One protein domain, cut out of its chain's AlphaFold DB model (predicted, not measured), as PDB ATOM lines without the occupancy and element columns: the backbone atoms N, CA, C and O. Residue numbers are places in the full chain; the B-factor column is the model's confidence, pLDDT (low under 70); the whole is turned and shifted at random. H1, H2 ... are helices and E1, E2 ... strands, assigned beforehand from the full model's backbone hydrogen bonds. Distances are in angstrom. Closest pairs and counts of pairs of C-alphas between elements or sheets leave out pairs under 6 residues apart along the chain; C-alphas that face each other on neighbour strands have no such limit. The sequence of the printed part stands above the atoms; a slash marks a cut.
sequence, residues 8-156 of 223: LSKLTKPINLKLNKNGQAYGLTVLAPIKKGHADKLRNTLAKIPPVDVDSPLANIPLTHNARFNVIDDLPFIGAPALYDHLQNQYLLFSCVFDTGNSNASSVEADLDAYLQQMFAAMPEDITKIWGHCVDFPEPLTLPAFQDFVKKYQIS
ATOM      1  N   LEU A   8      -0.448  35.703   2.475       43.62
ATOM      2  CA  LEU A   8       0.441  35.563   1.313       43.62
ATOM      3  C   LEU A   8       0.157  36.653   0.275       43.62
ATOM      4  O   LEU A   8       1.103  37.192  -0.281       43.62
ATOM      5  N   SER A   9      -1.102  37.074   0.093       42.12
ATOM      6  CA  SER A   9      -1.427  38.182  -0.816       42.12
ATOM      7  C   SER A   9      -0.824  39.539  -0.402       42.12
ATOM      8  O   SER A   9      -0.731  40.451  -1.218       42.12
ATOM      9  N   LYS A  10      -0.415  39.700   0.867       43.72
ATOM     10  CA  LYS A  10       0.319  40.887   1.348       43.72
ATOM     11  C   LYS A  10       1.833  40.774   1.128       43.72
ATOM     12  O   LYS A  10       2.502  41.802   1.049       43.72
ATOM     13  N   LEU A  11       2.358  39.553   0.995       46.97
ATOM     14  CA  LEU A  11       3.743  39.265   0.599       46.97
ATOM     15  C   LEU A  11       3.917  39.201  -0.927       46.97
ATOM     16  O   LEU A  11       5.019  39.420  -1.422       46.97
ATOM     17  N   THR A  12       2.838  38.984  -1.685       46.00
ATOM     18  CA  THR A  12       2.823  38.958  -3.156       46.00
ATOM     19  C   THR A  12       2.795  40.367  -3.755       46.00
ATOM     20  O   THR A  12       1.955  40.689  -4.600       46.00
ATOM     21  N   LYS A  13       3.716  41.243  -3.344       52.44
ATOM     22  CA  LYS A  13       4.156  42.271  -4.295       52.44
ATOM     23  C   LYS A  13       4.838  41.535  -5.457       52.44
ATOM     24  O   LYS A  13       5.452  40.496  -5.202       52.44
ATOM     25  N   PRO A  14       4.727  42.015  -6.710       58.94
ATOM     26  CA  PRO A  14       5.486  41.424  -7.805       58.94
ATOM     27  C   PRO A  14       6.949  41.334  -7.377       58.94
ATOM     28  O   PRO A  14       7.509  42.318  -6.885       58.94
ATOM     29  N   ILE A  15       7.517  40.132  -7.476       65.94
ATOM     30  CA  ILE A  15       8.861  39.872  -6.982       65.94
ATOM     31  C   ILE A  15       9.815  40.780  -7.749       65.94
ATOM     32  O   ILE A  15       9.908  40.701  -8.974       65.94
ATOM     33  N   ASN A  16      10.526  41.652  -7.038       71.25
ATOM     34  CA  ASN A  16      11.558  42.461  -7.662       71.25
ATOM     35  C   ASN A  16      12.873  41.689  -7.611       71.25
ATOM     36  O   ASN A  16      13.682  41.863  -6.701       71.25
ATOM     37  N   LEU A  17      13.076  40.840  -8.616       71.06
ATOM     38  CA  LEU A  17      14.257  39.987  -8.739       71.06
ATOM     39  C   LEU A  17      15.566  40.791  -8.730       71.06
ATOM     40  O   LEU A  17      16.593  40.297  -8.279       71.06
ATOM     41  N   LYS A  18      15.538  42.064  -9.143       71.56
ATOM     42  CA  LYS A  18      16.729  42.922  -9.134       71.56
ATOM     43  C   LYS A  18      17.206  43.278  -7.725       71.56
ATOM     44  O   LYS A  18      18.399  43.482  -7.552       71.56
ATOM     45  N   LEU A  19      16.317  43.333  -6.726       80.06
ATOM     46  CA  LEU A  19      16.702  43.630  -5.334       80.06
ATOM     47  C   LEU A  19      17.451  42.475  -4.661       80.06
ATOM     48  O   LEU A  19      18.127  42.673  -3.653       80.06
ATOM     49  N   ASN A  20      17.344  41.279  -5.235       85.31
ATOM     50  CA  ASN A  20      18.008  40.077  -4.755       85.31
ATOM     51  C   ASN A  20      19.392  39.874  -5.381       85.31
ATOM     52  O   ASN A  20      20.037  38.876  -5.082       85.31
ATOM     53  N   LYS A  21      19.848  40.786  -6.249       86.31
ATOM     54  CA  LYS A  21      21.142  40.692  -6.928       86.31
ATOM     55  C   LYS A  21      22.145  41.680  -6.338       86.31
ATOM     56  O   LYS A  21      21.838  42.857  -6.173       86.31
ATOM     57  N   ASN A  22      23.356  41.202  -6.076       85.50
ATOM     58  CA  ASN A  22      24.501  42.006  -5.668       85.50
ATOM     59  C   ASN A  22      25.732  41.536  -6.458       85.50
ATOM     60  O   ASN A  22      26.189  40.412  -6.270       85.50
ATOM     61  N   GLY A  23      26.209  42.359  -7.396       85.94
ATOM     62  CA  GLY A  23      27.237  41.951  -8.359       85.94
ATOM     63  C   GLY A  23      26.780  40.760  -9.210       85.94
ATOM     64  O   GLY A  23      25.727  40.809  -9.851       85.94
ATOM     65  N   GLN A  24      27.570  39.693  -9.205       87.62
ATOM     66  CA  GLN A  24      27.282  38.392  -9.805       87.62
ATOM     67  C   GLN A  24      26.543  37.443  -8.853       87.62
ATOM     68  O   GLN A  24      26.109  36.387  -9.293       87.62
ATOM     69  N   ALA A  25      26.318  37.801  -7.590       89.94
ATOM     70  CA  ALA A  25      25.603  36.953  -6.643       89.94
ATOM     71  C   ALA A  25      24.097  37.251  -6.614       89.94
ATOM     72  O   ALA A  25      23.663  38.405  -6.693       89.94
ATOM     73  N   TYR A  26      23.292  36.209  -6.426       91.81
ATOM     74  CA  TYR A  26      21.852  36.317  -6.234       91.81
ATOM     75  C   TYR A  26      21.379  35.565  -4.995       91.81
ATOM     76  O   TYR A  26      21.660  34.381  -4.828       91.81
ATOM     77  N   GLY A  27      20.624  36.263  -4.147       92.50
ATOM     78  CA  GLY A  27      19.998  35.726  -2.947       92.50
ATOM     79  C   GLY A  27      18.585  35.220  -3.221       92.50
ATOM     80  O   GLY A  27      17.634  36.000  -3.305       92.50
ATOM     81  N   LEU A  28      18.413  33.904  -3.302       93.38
ATOM     82  CA  LEU A  28      17.100  33.272  -3.359       93.38
ATOM     83  C   LEU A  28      16.604  32.989  -1.942       93.38
ATOM     84  O   LEU A  28      17.276  32.339  -1.146       93.38
ATOM     85  N   THR A  29      15.391  33.445  -1.640       93.81
ATOM     86  CA  THR A  29      14.684  33.073  -0.414       93.81
ATOM     87  C   THR A  29      13.295  32.566  -0.766       93.81
ATOM     88  O   THR A  29      12.511  33.281  -1.388       93.81
ATOM     89  N   VAL A  30      12.995  31.334  -0.369       95.06
ATOM     90  CA  VAL A  30      11.715  30.657  -0.587       95.06
ATOM     91  C   VAL A  30      11.087  30.384   0.767       95.06
ATOM     92  O   VAL A  30      11.732  29.808   1.643       95.06
ATOM     93  N   LEU A  31       9.829  30.780   0.927       94.81
ATOM     94  CA  LEU A  31       9.047  30.566   2.135       94.81
ATOM     95  C   LEU A  31       7.786  29.768   1.783       94.81
ATOM     96  O   LEU A  31       6.740  30.330   1.456       94.81
ATOM     97  N   ALA A  32       7.897  28.440   1.828       96.25
ATOM     98  CA  ALA A  32       6.826  27.530   1.434       96.25
ATOM     99  C   ALA A  32       6.044  27.029   2.665       96.25
ATOM    100  O   ALA A  32       6.654  26.531   3.613       96.25
ATOM    101  N   PRO A  33       4.703  27.138   2.695       97.06
ATOM    102  CA  PRO A  33       3.898  26.625   3.800       97.06
ATOM    103  C   PRO A  33       3.977  25.097   3.868       97.06
ATOM    104  O   PRO A  33       3.826  24.407   2.860       97.06
ATOM    105  N   ILE A  34       4.180  24.559   5.067       97.69
ATOM    106  CA  ILE A  34       4.263  23.119   5.328       97.69
ATOM    107  C   ILE A  34       2.847  22.545   5.479       97.69
ATOM    108  O   ILE A  34       1.981  23.145   6.115       97.69
ATOM    109  N   LYS A  35       2.602  21.354   4.913       96.44
ATOM    110  CA  LYS A  35       1.353  20.594   5.093       96.44
ATOM    111  C   LYS A  35       1.087  20.381   6.593       96.44
ATOM    112  O   LYS A  35       1.994  20.061   7.364       96.44
ATOM    113  N   LYS A  36      -0.169  20.506   7.029       94.88
ATOM    114  CA  LYS A  36      -0.543  20.332   8.444       94.88
ATOM    115  C   LYS A  36      -0.050  18.980   8.988       94.88
ATOM    116  O   LYS A  36      -0.330  17.939   8.402       94.88
ATOM    117  N   GLY A  37       0.675  19.001  10.110       94.69
ATOM    118  CA  GLY A  37       1.234  17.800  10.747       94.69
ATOM    119  C   GLY A  37       2.474  17.210  10.057       94.69
ATOM    120  O   GLY A  37       2.889  16.103  10.398       94.69
ATOM    121  N   HIS A  38       3.065  17.903   9.075       97.50
ATOM    122  CA  HIS A  38       4.271  17.436   8.379       97.50
ATOM    123  C   HIS A  38       5.573  18.062   8.898       97.50
ATOM    124  O   HIS A  38       6.636  17.579   8.518       97.50
ATOM    125  N   ALA A  39       5.528  19.080   9.765       96.62
ATOM    126  CA  ALA A  39       6.732  19.786  10.211       96.62
ATOM    127  C   ALA A  39       7.756  18.869  10.895       96.62
ATOM    128  O   ALA A  39       8.929  18.913  10.544       96.62
ATOM    129  N   ASP A  40       7.328  17.967  11.780       96.94
ATOM    130  CA  ASP A  40       8.259  17.047  12.448       96.94
ATOM    131  C   ASP A  40       8.834  16.000  11.491       96.94
ATOM    132  O   ASP A  40      10.003  15.633  11.590       96.94
ATOM    133  N   LYS A  41       8.048  15.562  10.498       96.88
ATOM    134  CA  LYS A  41       8.547  14.682   9.430       96.88
ATOM    135  C   LYS A  41       9.625  15.390   8.615       96.88
ATOM    136  O   LYS A  41      10.682  14.815   8.389       96.88
ATOM    137  N   LEU A  42       9.378  16.645   8.244       97.31
ATOM    138  CA  LEU A  42      10.338  17.476   7.530       97.31
ATOM    139  C   LEU A  42      11.602  17.719   8.364       97.31
ATOM    140  O   LEU A  42      12.697  17.544   7.843       97.31
ATOM    141  N   ARG A  43      11.490  18.029   9.663       96.38
ATOM    142  CA  ARG A  43      12.655  18.136  10.560       96.38
ATOM    143  C   ARG A  43      13.470  16.851  10.594       96.38
ATOM    144  O   ARG A  43      14.685  16.910  10.474       96.38
ATOM    145  N   ASN A  44      12.809  15.699  10.697       95.56
ATOM    146  CA  ASN A  44      13.480  14.401  10.672       95.56
ATOM    147  C   ASN A  44      14.163  14.118   9.327       95.56
ATOM    148  O   ASN A  44      15.193  13.450   9.304       95.56
ATOM    149  N   THR A  45      13.606  14.603   8.215       94.38
ATOM    150  CA  THR A  45      14.263  14.554   6.902       94.38
ATOM    151  C   THR A  45      15.498  15.453   6.880       94.38
ATOM    152  O   THR A  45      16.576  14.986   6.530       94.38
ATOM    153  N   LEU A  46      15.375  16.712   7.314       93.06
ATOM    154  CA  LEU A  46      16.478  17.676   7.322       93.06
ATOM    155  C   LEU A  46      17.613  17.268   8.272       93.06
ATOM    156  O   LEU A  46      18.775  17.434   7.928       93.06
ATOM    157  N   ALA A  47      17.301  16.676   9.427       91.56
ATOM    158  CA  ALA A  47      18.293  16.208  10.396       91.56
ATOM    159  C   ALA A  47      19.167  15.050   9.881       91.56
ATOM    160  O   ALA A  47      20.209  14.763  10.463       91.56
ATOM    161  N   LYS A  48      18.742  14.370   8.809       89.75
ATOM    162  CA  LYS A  48      19.528  13.322   8.143       89.75
ATOM    163  C   LYS A  48      20.489  13.879   7.098       89.75
ATOM    164  O   LYS A  48      21.321  13.124   6.608       89.75
ATOM    165  N   ILE A  49      20.362  15.157   6.741       85.19
ATOM    166  CA  ILE A  49      21.292  15.815   5.829       85.19
ATOM    167  C   ILE A  49      22.575  16.111   6.615       85.19
ATOM    168  O   ILE A  49      22.498  16.785   7.647       85.19
ATOM    169  N   PRO A  50      23.745  15.629   6.162       80.44
ATOM    170  CA  PRO A  50      25.010  15.932   6.817       80.44
ATOM    171  C   PRO A  50      25.219  17.455   6.924       80.44
ATOM    172  O   PRO A  50      25.089  18.158   5.917       80.44
ATOM    173  N   PRO A  51      25.521  17.994   8.122       65.69
ATOM    174  CA  PRO A  51      25.585  19.441   8.345       65.69
ATOM    175  C   PRO A  51      26.792  20.106   7.668       65.69
ATOM    176  O   PRO A  51      26.747  21.296   7.369       65.69
ATOM    177  N   VAL A  52      27.862  19.343   7.444       62.75
ATOM    178  CA  VAL A  52      29.133  19.764   6.846       62.75
ATOM    179  C   VAL A  52      29.780  18.527   6.232       62.75
ATOM    180  O   VAL A  52      30.556  17.851   6.895       62.75
ATOM    181  N   ASP A  53      29.409  18.175   5.002       62.91
ATOM    182  CA  ASP A  53      30.164  17.172   4.247       62.91
ATOM    183  C   ASP A  53      29.954  17.289   2.728       62.91
ATOM    184  O   ASP A  53      28.974  17.884   2.268       62.91
ATOM    185  N   VAL A  54      30.870  16.685   1.967       66.56
ATOM    186  CA  VAL A  54      30.773  16.420   0.521       66.56
ATOM    187  C   VAL A  54      29.484  15.665   0.162       66.56
ATOM    188  O   VAL A  54      28.980  15.750  -0.957       66.56
ATOM    189  N   ASP A  55      28.909  14.988   1.158       76.00
ATOM    190  CA  ASP A  55      27.671  14.219   1.076       76.00
ATOM    191  C   ASP A  55      26.398  15.077   1.203       76.00
ATOM    192  O   ASP A  55      25.286  14.560   1.062       76.00
ATOM    193  N   SER A  56      26.508  16.386   1.466       84.06
ATOM    194  CA  SER A  56      25.336  17.268   1.435       84.06
ATOM    195  C   SER A  56      24.822  17.420  -0.004       84.06
ATOM    196  O   SER A  56      25.590  17.798  -0.894       84.06
ATOM    197  N   PRO A  57      23.513  17.236  -0.268       85.69
ATOM    198  CA  PRO A  57      22.955  17.390  -1.612       85.69
ATOM    199  C   PRO A  57      23.126  18.818  -2.152       85.69
ATOM    200  O   PRO A  57      23.223  19.023  -3.359       85.69
ATOM    201  N   LEU A  58      23.230  19.808  -1.258       87.94
ATOM    202  CA  LEU A  58      23.459  21.205  -1.621       87.94
ATOM    203  C   LEU A  58      24.915  21.485  -2.025       87.94
ATOM    204  O   LEU A  58      25.153  22.400  -2.811       87.94
ATOM    205  N   ALA A  59      25.882  20.706  -1.524       86.56
ATOM    206  CA  ALA A  59      27.306  20.911  -1.811       86.56
ATOM    207  C   ALA A  59      27.658  20.606  -3.277       86.56
ATOM    208  O   ALA A  59      28.608  21.168  -3.823       86.56
ATOM    209  N   ASN A  60      26.860  19.756  -3.925       86.50
ATOM    210  CA  ASN A  60      27.074  19.302  -5.297       86.50
ATOM    211  C   ASN A  60      26.453  20.222  -6.361       86.50
ATOM    212  O   ASN A  60      26.598  19.955  -7.552       86.50
ATOM    213  N   ILE A  61      25.785  21.310  -5.961       90.31
ATOM    214  CA  ILE A  61      25.192  22.286  -6.884       90.31
ATOM    215  C   ILE A  61      26.260  23.342  -7.239       90.31
ATOM    216  O   ILE A  61      26.564  24.187  -6.393       90.31
ATOM    217  N   PRO A  62      26.816  23.359  -8.468       86.12
ATOM    218  CA  PRO A  62      28.078  24.053  -8.759       86.12
ATOM    219  C   PRO A  62      28.114  25.561  -8.521       86.12
ATOM    220  O   PRO A  62      29.174  26.100  -8.206       86.12
ATOM    221  N   LEU A  63      26.974  26.230  -8.686       90.06
ATOM    222  CA  LEU A  63      26.853  27.685  -8.584       90.06
ATOM    223  C   LEU A  63      26.571  28.175  -7.160       90.06
ATOM    224  O   LEU A  63      26.401  29.373  -6.958       90.06
ATOM    225  N   THR A  64      26.446  27.269  -6.190       91.50
ATOM    226  CA  THR A  64      26.012  27.608  -4.830       91.50
ATOM    227  C   THR A  64      27.187  28.095  -3.994       91.50
ATOM    228  O   THR A  64      28.141  27.355  -3.769       91.50
ATOM    229  N   HIS A  65      27.085  29.314  -3.467       88.94
ATOM    230  CA  HIS A  65      27.989  29.823  -2.428       88.94
ATOM    231  C   HIS A  65      27.583  29.316  -1.049       88.94
ATOM    232  O   HIS A  65      28.405  28.862  -0.258       88.94
ATOM    233  N   ASN A  66      26.287  29.407  -0.753       88.56
ATOM    234  CA  ASN A  66      25.699  28.958   0.500       88.56
ATOM    235  C   ASN A  66      24.240  28.570   0.272       88.56
ATOM    236  O   ASN A  66      23.543  29.215  -0.512       88.56
ATOM    237  N   ALA A  67      23.763  27.549   0.976       91.31
ATOM    238  CA  ALA A  67      22.358  27.183   0.990       91.31
ATOM    239  C   ALA A  67      21.974  26.568   2.338       91.31
ATOM    240  O   ALA A  67      22.759  25.845   2.951       91.31
ATOM    241  N   ARG A  68      20.752  26.845   2.800       92.00
ATOM    242  CA  ARG A  68      20.235  26.344   4.077       92.00
ATOM    243  C   ARG A  68      18.729  26.132   4.065       92.00
ATOM    244  O   ARG A  68      17.984  26.900   3.453       92.00
ATOM    245  N   PHE A  69      18.299  25.142   4.842       94.38
ATOM    246  CA  PHE A  69      16.899  24.892   5.175       94.38
ATOM    247  C   PHE A  69      16.629  25.207   6.637       94.38
ATOM    248  O   PHE A  69      17.427  24.866   7.504       94.38
ATOM    249  N   ASN A  70      15.479  25.812   6.915       94.56
ATOM    250  CA  ASN A  70      14.974  26.001   8.269       94.56
ATOM    251  C   ASN A  70      13.469  25.739   8.296       94.56
ATOM    252  O   ASN A  70      12.764  26.057   7.339       94.56
ATOM    253  N   VAL A  71      12.972  25.197   9.404       96.50
ATOM    254  CA  VAL A  71      11.533  25.156   9.685       96.50
ATOM    255  C   VAL A  71      11.210  26.316  10.616       96.50
ATOM    256  O   VAL A  71      11.779  26.406  11.701       96.50
ATOM    257  N   ILE A  72      10.317  27.202  10.183       95.12
ATOM    258  CA  ILE A  72       9.825  28.335  10.966       95.12
ATOM    259  C   ILE A  72       8.466  27.950  11.539       95.12
ATOM    260  O   ILE A  72       7.521  27.710  10.785       95.12
ATOM    261  N   ASP A  73       8.381  27.882  12.866       93.00
ATOM    262  CA  ASP A  73       7.137  27.560  13.566       93.00
ATOM    263  C   ASP A  73       6.221  28.763  13.716       93.00
ATOM    264  O   ASP A  73       5.027  28.668  13.447       93.00
ATOM    265  N   ASP A  74       6.796  29.878  14.158       91.06
ATOM    266  CA  ASP A  74       6.069  31.098  14.457       91.06
ATOM    267  C   ASP A  74       7.010  32.312  14.441       91.06
ATOM    268  O   ASP A  74       8.232  32.162  14.322       91.06
ATOM    269  N   LEU A  75       6.452  33.517  14.557       86.88
ATOM    270  CA  LEU A  75       7.233  34.746  14.668       86.88
ATOM    271  C   LEU A  75       7.640  35.017  16.125       86.88
ATOM    272  O   LEU A  75       6.829  34.863  17.042       86.88
ATOM    273  N   PRO A  76       8.886  35.459  16.372       85.75
ATOM    274  CA  PRO A  76       9.284  35.898  17.698       85.75
ATOM    275  C   PRO A  76       8.601  37.223  18.052       85.75
ATOM    276  O   PRO A  76       8.442  38.112  17.214       85.75
ATOM    277  N   PHE A  77       8.269  37.395  19.330       86.81
ATOM    278  CA  PHE A  77       7.818  38.682  19.844       86.81
ATOM    279  C   PHE A  77       8.994  39.665  19.932       86.81
ATOM    280  O   PHE A  77       9.953  39.428  20.665       86.81
ATOM    281  N   ILE A  78       8.912  40.780  19.204       85.62
ATOM    282  CA  ILE A  78      10.004  41.764  19.075       85.62
ATOM    283  C   ILE A  78       9.958  42.905  20.108       85.62
ATOM    284  O   ILE A  78      10.712  43.869  19.997       85.62
ATOM    285  N   GLY A  79       9.103  42.799  21.126       84.50
ATOM    286  CA  GLY A  79       8.980  43.799  22.188       84.50
ATOM    287  C   GLY A  79       7.944  44.890  21.907       84.50
ATOM    288  O   GLY A  79       7.473  45.081  20.786       84.50
ATOM    289  N   ALA A  80       7.562  45.615  22.959       82.38
ATOM    290  CA  ALA A  80       6.595  46.704  22.857       82.38
ATOM    291  C   ALA A  80       7.141  47.852  21.976       82.38
ATOM    292  O   ALA A  80       8.323  48.182  22.085       82.38
ATOM    293  N   PRO A  81       6.307  48.494  21.132       86.00
ATOM    294  CA  PRO A  81       4.844  48.404  21.074       86.00
ATOM    295  C   PRO A  81       4.297  47.373  20.069       86.00
ATOM    296  O   PRO A  81       3.116  47.439  19.730       86.00
ATOM    297  N   ALA A  82       5.119  46.454  19.549       84.00
ATOM    298  CA  ALA A  82       4.626  45.435  18.626       84.00
ATOM    299  C   ALA A  82       3.596  44.526  19.316       84.00
ATOM    300  O   ALA A  82       3.655  44.301  20.526       84.00
ATOM    301  N   LEU A  83       2.643  44.008  18.542       82.75
ATOM    302  CA  LEU A  83       1.725  42.964  18.992       82.75
ATOM    303  C   LEU A  83       2.315  41.591  18.662       82.75
ATOM    304  O   LEU A  83       3.159  41.474  17.774       82.75
ATOM    305  N   TYR A  84       1.851  40.559  19.365       82.06
ATOM    306  CA  TYR A  84       2.101  39.183  18.947       82.06
ATOM    307  C   TYR A  84       1.481  38.970  17.566       82.06
ATOM    308  O   TYR A  84       0.285  39.199  17.377       82.06
ATOM    309  N   ASP A  85       2.310  38.563  16.614       81.44
ATOM    310  CA  ASP A  85       1.884  38.135  15.289       81.44
ATOM    311  C   ASP A  85       2.151  36.637  15.185       81.44
ATOM    312  O   ASP A  85       3.206  36.171  15.614       81.44
ATOM    313  N   HIS A  86       1.177  35.897  14.662       85.31
ATOM    314  CA  HIS A  86       1.228  34.443  14.592       85.31
ATOM    315  C   HIS A  86       1.132  33.972  13.149       85.31
ATOM    316  O   HIS A  86       0.244  34.380  12.389       85.31
ATOM    317  N   LEU A  87       2.015  33.052  12.779       87.69
ATOM    318  CA  LEU A  87       1.973  32.427  11.467       87.69
ATOM    319  C   LEU A  87       0.752  31.512  11.341       87.69
ATOM    320  O   LEU A  87       0.402  30.746  12.234       87.69
ATOM    321  N   GLN A  88       0.104  31.559  10.177       85.56
ATOM    322  CA  GLN A  88      -1.057  30.705   9.884       85.56
ATOM    323  C   GLN A  88      -0.664  29.244   9.615       85.56
ATOM    324  O   GLN A  88      -1.508  28.351   9.663       85.56
ATOM    325  N   ASN A  89       0.606  29.005   9.286       88.75
ATOM    326  CA  ASN A  89       1.194  27.692   9.049       88.75
ATOM    327  C   ASN A  89       2.624  27.685   9.594       88.75
ATOM    328  O   ASN A  89       3.227  28.737   9.774       88.75
ATOM    329  N   GLN A  90       3.193  26.496   9.760       95.62
ATOM    330  CA  GLN A  90       4.645  26.345   9.832       95.62
ATOM    331  C   GLN A  90       5.203  26.455   8.406       95.62
ATOM    332  O   GLN A  90       4.545  26.031   7.452       95.62
ATOM    333  N   TYR A  91       6.403  27.002   8.238       96.75
ATOM    334  CA  TYR A  91       6.989  27.252   6.919       96.75
ATOM    335  C   TYR A  91       8.358  26.599   6.764       96.75
ATOM    336  O   TYR A  91       9.173  26.600   7.683       96.75
ATOM    337  N   LEU A  92       8.624  26.077   5.569       97.56
ATOM    338  CA  LEU A  92       9.962  25.735   5.120       97.56
ATOM    339  C   LEU A  92      10.591  27.000   4.538       97.56
ATOM    340  O   LEU A  92      10.136  27.517   3.516       97.56
ATOM    341  N   LEU A  93      11.645  27.474   5.188       95.94
ATOM    342  CA  LEU A  93      12.536  28.494   4.663       95.94
ATOM    343  C   LEU A  93      13.692  27.803   3.939       95.94
ATOM    344  O   LEU A  93      14.493  27.113   4.570       95.94
ATOM    345  N   PHE A  94      13.813  28.048   2.640       95.75
ATOM    346  CA  PHE A  94      15.036  27.787   1.889       95.75
ATOM    347  C   PHE A  94      15.693  29.117   1.545       95.75
ATOM    348  O   PHE A  94      15.052  30.006   0.990       95.75
ATOM    349  N   SER A  95      16.962  29.263   1.895       93.31
ATOM    350  CA  SER A  95      17.748  30.455   1.590       93.31
ATOM    351  C   SER A  95      19.045  30.007   0.945       93.31
ATOM    352  O   SER A  95      19.740  29.169   1.516       93.31
ATOM    353  N   CYS A  96      19.353  30.535  -0.235       92.94
ATOM    354  CA  CYS A  96      20.620  30.277  -0.898       92.94
ATOM    355  C   CYS A  96      21.167  31.507  -1.615       92.94
ATOM    356  O   CYS A  96      20.435  32.439  -1.953       92.94
ATOM    357  N   VAL A  97      22.476  31.481  -1.835       92.56
ATOM    358  CA  VAL A  97      23.216  32.441  -2.646       92.56
ATOM    359  C   VAL A  97      23.881  31.683  -3.782       92.56
ATOM    360  O   VAL A  97      24.580  30.698  -3.526       92.56
ATOM    361  N   PHE A  98      23.673  32.133  -5.017       92.69
ATOM    362  CA  PHE A  98      24.258  31.504  -6.198       92.69
ATOM    363  C   PHE A  98      24.732  32.511  -7.253       92.69
ATOM    364  O   PHE A  98      24.346  33.682  -7.229       92.69
ATOM    365  N   ASP A  99      25.574  32.037  -8.171       91.62
ATOM    366  CA  ASP A  99      26.132  32.828  -9.276       91.62
ATOM    367  C   ASP A  99      25.113  33.157 -10.375       91.62
ATOM    368  O   ASP A  99      24.401  32.286 -10.876       91.62
ATOM    369  N   THR A 100      25.146  34.397 -10.851       88.19
ATOM    370  CA  THR A 100      24.368  34.929 -11.979       88.19
ATOM    371  C   THR A 100      25.276  35.473 -13.075       88.19
ATOM    372  O   THR A 100      26.452  35.744 -12.845       88.19
ATOM    373  N   GLY A 101      24.732  35.687 -14.277       77.94
ATOM    374  CA  GLY A 101      25.507  36.140 -15.439       77.94
ATOM    375  C   GLY A 101      26.284  35.024 -16.143       77.94
ATOM    376  O   GLY A 101      27.164  35.301 -16.953       77.94
ATOM    377  N   ASN A 102      25.957  33.771 -15.833       64.94
ATOM    378  CA  ASN A 102      26.481  32.561 -16.462       64.94
ATOM    379  C   ASN A 102      25.499  31.954 -17.475       64.94
ATOM    380  O   ASN A 102      25.888  31.059 -18.226       64.94
ATOM    381  N   SER A 103      24.246  32.423 -17.525       59.19
ATOM    382  CA  SER A 103      23.322  32.019 -18.575       59.19
ATOM    383  C   SER A 103      23.572  32.810 -19.862       59.19
ATOM    384  O   SER A 103      23.921  33.989 -19.861       59.19
ATOM    385  N   ASN A 104      23.345  32.157 -21.002       52.59
ATOM    386  CA  ASN A 104      23.408  32.782 -22.331       52.59
ATOM    387  C   ASN A 104      22.287  33.825 -22.544       52.59
ATOM    388  O   ASN A 104      22.160  34.394 -23.629       52.59
ATOM    389  N   ALA A 105      21.427  34.012 -21.542       57.31
ATOM    390  CA  ALA A 105      20.257  34.861 -21.551       57.31
ATOM    391  C   ALA A 105      20.480  36.059 -20.618       57.31
ATOM    392  O   ALA A 105      21.002  35.941 -19.518       57.31
ATOM    393  N   SER A 106      20.064  37.244 -21.052       65.44
ATOM    394  CA  SER A 106      20.420  38.508 -20.395       65.44
ATOM    395  C   SER A 106      19.584  38.854 -19.150       65.44
ATOM    396  O   SER A 106      19.505  40.034 -18.798       65.44
ATOM    397  N   SER A 107      18.901  37.892 -18.513       82.75
ATOM    398  CA  SER A 107      17.938  38.171 -17.437       82.75
ATOM    399  C   SER A 107      18.148  37.320 -16.181       82.75
ATOM    400  O   SER A 107      18.570  36.168 -16.235       82.75
ATOM    401  N   VAL A 108      17.818  37.907 -15.029       83.00
ATOM    402  CA  VAL A 108      17.950  37.270 -13.707       83.00
ATOM    403  C   VAL A 108      17.007  36.071 -13.573       83.00
ATOM    404  O   VAL A 108      17.315  35.101 -12.888       83.00
ATOM    405  N   GLU A 109      15.865  36.116 -14.252       87.62
ATOM    406  CA  GLU A 109      14.913  35.013 -14.361       87.62
ATOM    407  C   GLU A 109      15.555  33.786 -15.014       87.62
ATOM    408  O   GLU A 109      15.373  32.673 -14.528       87.62
ATOM    409  N   ALA A 110      16.324  33.987 -16.088       88.94
ATOM    410  CA  ALA A 110      16.987  32.896 -16.787       88.94
ATOM    411  C   ALA A 110      18.125  32.293 -15.954       88.94
ATOM    412  O   ALA A 110      18.275  31.071 -15.928       88.94
ATOM    413  N   ASP A 111      18.875  33.126 -15.225       90.06
ATOM    414  CA  ASP A 111      19.880  32.653 -14.267       90.06
ATOM    415  C   ASP A 111      19.231  31.826 -13.138       90.06
ATOM    416  O   ASP A 111      19.730  30.756 -12.785       90.06
ATOM    417  N   LEU A 112      18.081  32.270 -12.608       91.81
ATOM    418  CA  LEU A 112      17.310  31.514 -11.615       91.81
ATOM    419  C   LEU A 112      16.834  30.168 -12.178       91.81
ATOM    420  O   LEU A 112      16.980  29.141 -11.518       91.81
ATOM    421  N   ASP A 113      16.297  30.149 -13.396       93.38
ATOM    422  CA  ASP A 113      15.832  28.916 -14.031       93.38
ATOM    423  C   ASP A 113      16.973  27.930 -14.288       93.38
ATOM    424  O   ASP A 113      16.821  26.737 -14.009       93.38
ATOM    425  N   ALA A 114      18.129  28.424 -14.737       92.62
ATOM    426  CA  ALA A 114      19.332  27.623 -14.929       92.62
ATOM    427  C   ALA A 114      19.855  27.043 -13.604       92.62
ATOM    428  O   ALA A 114      20.240  25.871 -13.552       92.62
ATOM    429  N   TYR A 115      19.830  27.825 -12.521       93.88
ATOM    430  CA  TYR A 115      20.183  27.343 -11.186       93.88
ATOM    431  C   TYR A 115      19.228  26.237 -10.712       93.88
ATOM    432  O   TYR A 115      19.672  25.170 -10.283       93.88
ATOM    433  N   LEU A 116      17.914  26.443 -10.846       95.19
ATOM    434  CA  LEU A 116      16.911  25.454 -10.444       95.19
ATOM    435  C   LEU A 116      16.976  24.178 -11.290       95.19
ATOM    436  O   LEU A 116      16.731  23.094 -10.767       95.19
ATOM    437  N   GLN A 117      17.368  24.277 -12.561       95.00
ATOM    438  CA  GLN A 117      17.655  23.113 -13.396       95.00
ATOM    439  C   GLN A 117      18.852  22.309 -12.872       95.00
ATOM    440  O   GLN A 117      18.770  21.083 -12.797       95.00
ATOM    441  N   GLN A 118      19.945  22.972 -12.484       93.12
ATOM    442  CA  GLN A 118      21.109  22.290 -11.903       93.12
ATOM    443  C   GLN A 118      20.762  21.621 -10.575       93.12
ATOM    444  O   GLN A 118      21.126  20.470 -10.349       93.12
ATOM    445  N   MET A 119      19.996  22.307  -9.731       94.62
ATOM    446  CA  MET A 119      19.477  21.758  -8.483       94.62
ATOM    447  C   MET A 119      18.586  20.532  -8.722       94.62
ATOM    448  O   MET A 119      18.746  19.510  -8.058       94.62
ATOM    449  N   PHE A 120      17.692  20.598  -9.712       94.62
ATOM    450  CA  PHE A 120      16.831  19.481 -10.096       94.62
ATOM    451  C   PHE A 120      17.621  18.263 -10.581       94.62
ATOM    452  O   PHE A 120      17.268  17.134 -10.252       94.62
ATOM    453  N   ALA A 121      18.697  18.486 -11.335       93.19
ATOM    454  CA  ALA A 121      19.571  17.422 -11.813       93.19
ATOM    455  C   ALA A 121      20.445  16.822 -10.697       93.19
ATOM    456  O   ALA A 121      20.671  15.616 -10.688       93.19
ATOM    457  N   ALA A 122      20.926  17.649  -9.762       90.31
ATOM    458  CA  ALA A 122      21.843  17.227  -8.706       90.31
ATOM    459  C   ALA A 122      21.151  16.477  -7.557       90.31
ATOM    460  O   ALA A 122      21.753  15.583  -6.970       90.31
ATOM    461  N   MET A 123      19.904  16.831  -7.223       90.31
ATOM    462  CA  MET A 123      19.218  16.311  -6.030       90.31
ATOM    463  C   MET A 123      17.709  16.036  -6.226       90.31
ATOM    464  O   MET A 123      16.891  16.466  -5.409       90.31
ATOM    465  N   PRO A 124      17.288  15.305  -7.279       89.06
ATOM    466  CA  PRO A 124      15.865  15.107  -7.590       89.06
ATOM    467  C   PRO A 124      15.092  14.380  -6.476       89.06
ATOM    468  O   PRO A 124      13.944  14.723  -6.170       89.06
ATOM    469  N   GLU A 125      15.718  13.391  -5.832       91.31
ATOM    470  CA  GLU A 125      15.095  12.672  -4.720       91.31
ATOM    471  C   GLU A 125      14.911  13.566  -3.494       91.31
ATOM    472  O   GLU A 125      13.841  13.558  -2.885       91.31
ATOM    473  N   ASP A 126      15.929  14.350  -3.139       92.94
ATOM    474  CA  ASP A 126      15.871  15.240  -1.980       92.94
ATOM    475  C   ASP A 126      14.903  16.399  -2.213       92.94
ATOM    476  O   ASP A 126      14.231  16.823  -1.273       92.94
ATOM    477  N   ILE A 127      14.718  16.836  -3.467       94.81
ATOM    478  CA  ILE A 127      13.641  17.768  -3.822       94.81
ATOM    479  C   ILE A 127      12.277  17.215  -3.406       94.81
ATOM    480  O   ILE A 127      11.479  17.895  -2.756       94.81
ATOM    481  N   THR A 128      12.019  15.947  -3.707       95.06
ATOM    482  CA  THR A 128      10.755  15.311  -3.327       95.06
ATOM    483  C   THR A 128      10.682  15.077  -1.816       95.06
ATOM    484  O   THR A 128       9.663  15.379  -1.196       95.06
ATOM    485  N   LYS A 129      11.761  14.583  -1.194       95.31
ATOM    486  CA  LYS A 129      11.808  14.284   0.250       95.31
ATOM    487  C   LYS A 129      11.642  15.536   1.114       95.31
ATOM    488  O   LYS A 129      11.037  15.449   2.176       95.31
ATOM    489  N   ILE A 130      12.168  16.685   0.689       95.88
ATOM    490  CA  ILE A 130      12.139  17.935   1.461       95.88
ATOM    491  C   ILE A 130      10.870  18.733   1.136       95.88
ATOM    492  O   ILE A 130      10.027  18.951   2.009       95.88
ATOM    493  N   TRP A 131      10.682  19.143  -0.121       97.06
ATOM    494  CA  TRP A 131       9.566  20.020  -0.491       97.06
ATOM    495  C   TRP A 131       8.247  19.268  -0.662       97.06
ATOM    496  O   TRP A 131       7.198  19.899  -0.570       97.06
ATOM    497  N   GLY A 132       8.248  17.934  -0.771       96.88
ATOM    498  CA  GLY A 132       7.023  17.121  -0.744       96.88
ATOM    499  C   GLY A 132       6.206  17.264   0.547       96.88
ATOM    500  O   GLY A 132       5.010  16.953   0.580       96.88
ATOM    501  N   HIS A 133       6.806  17.803   1.612       97.31
ATOM    502  CA  HIS A 133       6.102  18.186   2.833       97.31
ATOM    503  C   HIS A 133       5.389  19.549   2.747       97.31
ATOM    504  O   HIS A 133       4.648  19.878   3.671       97.31
ATOM    505  N   CYS A 134       5.561  20.322   1.674       97.62
ATOM    506  CA  CYS A 134       4.961  21.645   1.485       97.62
ATOM    507  C   CYS A 134       3.609  21.580   0.765       97.62
ATOM    508  O   CYS A 134       3.335  20.667  -0.015       97.62
ATOM    509  N   VAL A 135       2.743  22.551   1.043       96.12
ATOM    510  CA  VAL A 135       1.465  22.740   0.345       96.12
ATOM    511  C   VAL A 135       1.736  23.097  -1.118       96.12
ATOM    512  O   VAL A 135       2.692  23.807  -1.410       96.12
ATOM    513  N   ASP A 136       0.896  22.595  -2.024       95.06
ATOM    514  CA  ASP A 136       0.981  22.801  -3.477       95.06
ATOM    515  C   ASP A 136       2.278  22.307  -4.144       95.06
ATOM    516  O   ASP A 136       2.548  22.669  -5.289       95.06
ATOM    517  N   PHE A 137       3.080  21.477  -3.464       96.50
ATOM    518  CA  PHE A 137       4.212  20.811  -4.108       96.50
ATOM    519  C   PHE A 137       3.713  19.924  -5.266       96.50
ATOM    520  O   PHE A 137       2.752  19.173  -5.068       96.50
ATOM    521  N   PRO A 138       4.310  20.022  -6.468       94.56
ATOM    522  CA  PRO A 138       3.774  19.382  -7.662       94.56
ATOM    523  C   PRO A 138       3.936  17.859  -7.647       94.56
ATOM    524  O   PRO A 138       5.019  17.331  -7.400       94.56
ATOM    525  N   GLU A 139       2.858  17.161  -8.004       91.00
ATOM    526  CA  GLU A 139       2.827  15.716  -8.227       91.00
ATOM    527  C   GLU A 139       2.080  15.448  -9.555       91.00
ATOM    528  O   GLU A 139       0.898  15.785  -9.654       91.00
ATOM    529  N   PRO A 140       2.727  14.885 -10.599       91.62
ATOM    530  CA  PRO A 140       4.121  14.437 -10.652       91.62
ATOM    531  C   PRO A 140       5.134  15.595 -10.673       91.62
ATOM    532  O   PRO A 140       4.872  16.670 -11.215       91.62
ATOM    533  N   LEU A 141       6.323  15.347 -10.117       94.75
ATOM    534  CA  LEU A 141       7.423  16.308 -10.118       94.75
ATOM    535  C   LEU A 141       8.049  16.407 -11.520       94.75
ATOM    536  O   LEU A 141       8.586  15.433 -12.045       94.75
ATOM    537  N   THR A 142       8.018  17.605 -12.103       96.81
ATOM    538  CA  THR A 142       8.722  17.953 -13.349       96.81
ATOM    539  C   THR A 142       9.548  19.219 -13.133       96.81
ATOM    540  O   THR A 142       9.225  20.014 -12.248       96.81
ATOM    541  N   LEU A 143      10.597  19.434 -13.937       96.38
ATOM    542  CA  LEU A 143      11.436  20.635 -13.832       96.38
ATOM    543  C   LEU A 143      10.619  21.944 -13.943       96.38
ATOM    544  O   LEU A 143      10.759  22.775 -13.046       96.38
ATOM    545  N   PRO A 144       9.725  22.127 -14.942       97.00
ATOM    546  CA  PRO A 144       8.916  23.345 -15.022       97.00
ATOM    547  C   PRO A 144       8.015  23.534 -13.797       97.00
ATOM    548  O   PRO A 144       7.973  24.616 -13.220       97.00
ATOM    549  N   ALA A 145       7.364  22.464 -13.330       96.38
ATOM    550  CA  ALA A 145       6.498  22.544 -12.156       96.38
ATOM    551  C   ALA A 145       7.278  22.887 -10.873       96.38
ATOM    552  O   ALA A 145       6.769  23.598 -10.008       96.38
ATOM    553  N   PHE A 146       8.521  22.409 -10.751       96.75
ATOM    554  CA  PHE A 146       9.407  22.776  -9.648       96.75
ATOM    555  C   PHE A 146       9.837  24.248  -9.720       96.75
ATOM    556  O   PHE A 146       9.779  24.946  -8.707       96.75
ATOM    557  N   GLN A 147      10.213  24.739 -10.905       95.81
ATOM    558  CA  GLN A 147      10.541  26.152 -11.116       95.81
ATOM    559  C   GLN A 147       9.359  27.059 -10.757       95.81
ATOM    560  O   GLN A 147       9.528  28.017  -9.999       95.81
ATOM    561  N   ASP A 148       8.155  26.722 -11.220       95.62
ATOM    562  CA  ASP A 148       6.932  27.464 -10.910       95.62
ATOM    563  C   ASP A 148       6.617  27.449  -9.410       95.62
ATOM    564  O   ASP A 148       6.284  28.485  -8.829       95.62
ATOM    565  N   PHE A 149       6.772  26.294  -8.755       95.94
ATOM    566  CA  PHE A 149       6.604  26.165  -7.310       95.94
ATOM    567  C   PHE A 149       7.577  27.071  -6.539       95.94
ATOM    568  O   PHE A 149       7.158  27.804  -5.640       95.94
ATOM    569  N   VAL A 150       8.863  27.066  -6.904       95.50
ATOM    570  CA  VAL A 150       9.879  27.907  -6.257       95.50
ATOM    571  C   VAL A 150       9.571  29.388  -6.461       95.50
ATOM    572  O   VAL A 150       9.552  30.137  -5.486       95.50
ATOM    573  N   LYS A 151       9.260  29.808  -7.693       93.12
ATOM    574  CA  LYS A 151       8.908  31.201  -8.016       93.12
ATOM    575  C   LYS A 151       7.651  31.663  -7.280       93.12
ATOM    576  O   LYS A 151       7.601  32.798  -6.815       93.12
ATOM    577  N   LYS A 152       6.652  30.787  -7.119       93.00
ATOM    578  CA  LYS A 152       5.409  31.079  -6.385       93.00
ATOM    579  C   LYS A 152       5.658  31.408  -4.911       93.00
ATOM    580  O   LYS A 152       4.989  32.289  -4.374       93.00
ATOM    581  N   TYR A 153       6.576  30.697  -4.257       93.50
ATOM    582  CA  TYR A 153       6.880  30.871  -2.828       93.50
ATOM    583  C   TYR A 153       8.139  31.695  -2.562       93.50
ATOM    584  O   TYR A 153       8.558  31.841  -1.411       93.50
ATOM    585  N   GLN A 154       8.753  32.241  -3.607       91.81
ATOM    586  CA  GLN A 154       9.883  33.132  -3.464       91.81
ATOM    587  C   GLN A 154       9.436  34.470  -2.862       91.81
ATOM    588  O   GLN A 154       8.434  35.061  -3.265       91.81
ATOM    589  N   ILE A 155      10.233  34.987  -1.931       87.94
ATOM    590  CA  ILE A 155      10.068  36.331  -1.380       87.94
ATOM    591  C   ILE A 155      11.160  37.268  -1.908       87.94
ATOM    592  O   ILE A 155      12.299  36.864  -2.153       87.94
ATOM    593  N   SER A 156      10.805  38.538  -2.117       78.00
ATOM    594  CA  SER A 156      11.790  39.575  -2.449       78.00
ATOM    595  C   SER A 156      12.497  40.037  -1.183       78.00
ATOM    596  O   SER A 156      11.838  40.427  -0.219       78.00
TER     597      SER A 156
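This is residues 8 to 156 of the 223 residues of an uncharacterized protein of Crenothrix polyspora (UniProt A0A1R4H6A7). A wall of three long antiparallel strands has helices H3, H5, H4 and H6 gathered in an arc on one side, while the other face is bare of helices. Residues 78 to 83, in the loop joining E2 to E3, stick out, and the short H1 and H2 come before E1. The printed part has 149 residues, with six named helices and three named strands in the order H1 H2 E1 H3 E2 E3 H4 H5 H6; the sheet runs E1 E3 E2, and the class is mixed, helices and strands. The whole is compact, with a radius of gyration of the C-alphas of 15.9 A and spans of 48 by 33 by 31 A.

Start at H1, residues 8 to 11, which is not on the sheet and is apart from H2, residues 17 to 20. H2 only grazes the sheet; the closest C-alphas of H2 and E1, residues 25 to 33, are those of Asn 20 and Gly 27, 5.1 A apart. Next, H3, residues 39 to 46, is on the sheet at a height of 9.9 A, along the strands, at 17 degrees to E2, residues 64 to 72, on the local plane. E1, H3 and E2 make a split strand-helix-strand unit, two strands running the same way with another between them, E3, residues 91 to 99; its crossover is right-handed. E2 and E3 form a hairpin, antiparallel at 172 degrees, with N 70 and O 93 2.9 A apart, within hydrogen-bond range. E3 and E1 are antiparallel at 165 degrees, with N 28 and O 96 2.8 A apart, also within range. H4, residues 108 to 122, only grazes the sheet and only just touches H2, with 3 pairs of C-alphas within 8 A, the closest those of Leu 17 and Val 108 at 6.8 A. H5, residues 124 to 131, touches H3, the closest C-alphas being those of Leu 42 and Ile 130 at 6.3 A. H6, residues 143 to 153, touches H4 at a steep tilt of 59 degrees, opposite ways, the closest C-alphas being those of Leu 116 and Gln 147 at 6.4 A. H6 is on the same face of the sheet as H3. Each O i to N i+4 pair is within hydrogen-bond range in H3, H4, H5 and H6; H1 and H2 are too short for one.

Find C-alpha 8 at (0.441, 35.563, 1.313), where H1 begins. E1 starts at C-alpha 25, (25.603, 36.953, -6.643), and is 26.2 A long; E2 is 22.6 A and E3 25.7 A. H4 is 21.0 A long, and H6, 15.7 A, ends at C-alpha 153, (6.880, 30.871, -2.828).

Look at Ala 80 and Asn 104 for the two C-alphas farthest apart, 50.2 A. The printed part has no cut. The links H3 to E2, E2 to E3 and H5 to H6 are long. The mean pLDDT of the printed part is 86.9; residues 8 to 15, 51 to 54 and 102 to 106 are under 70.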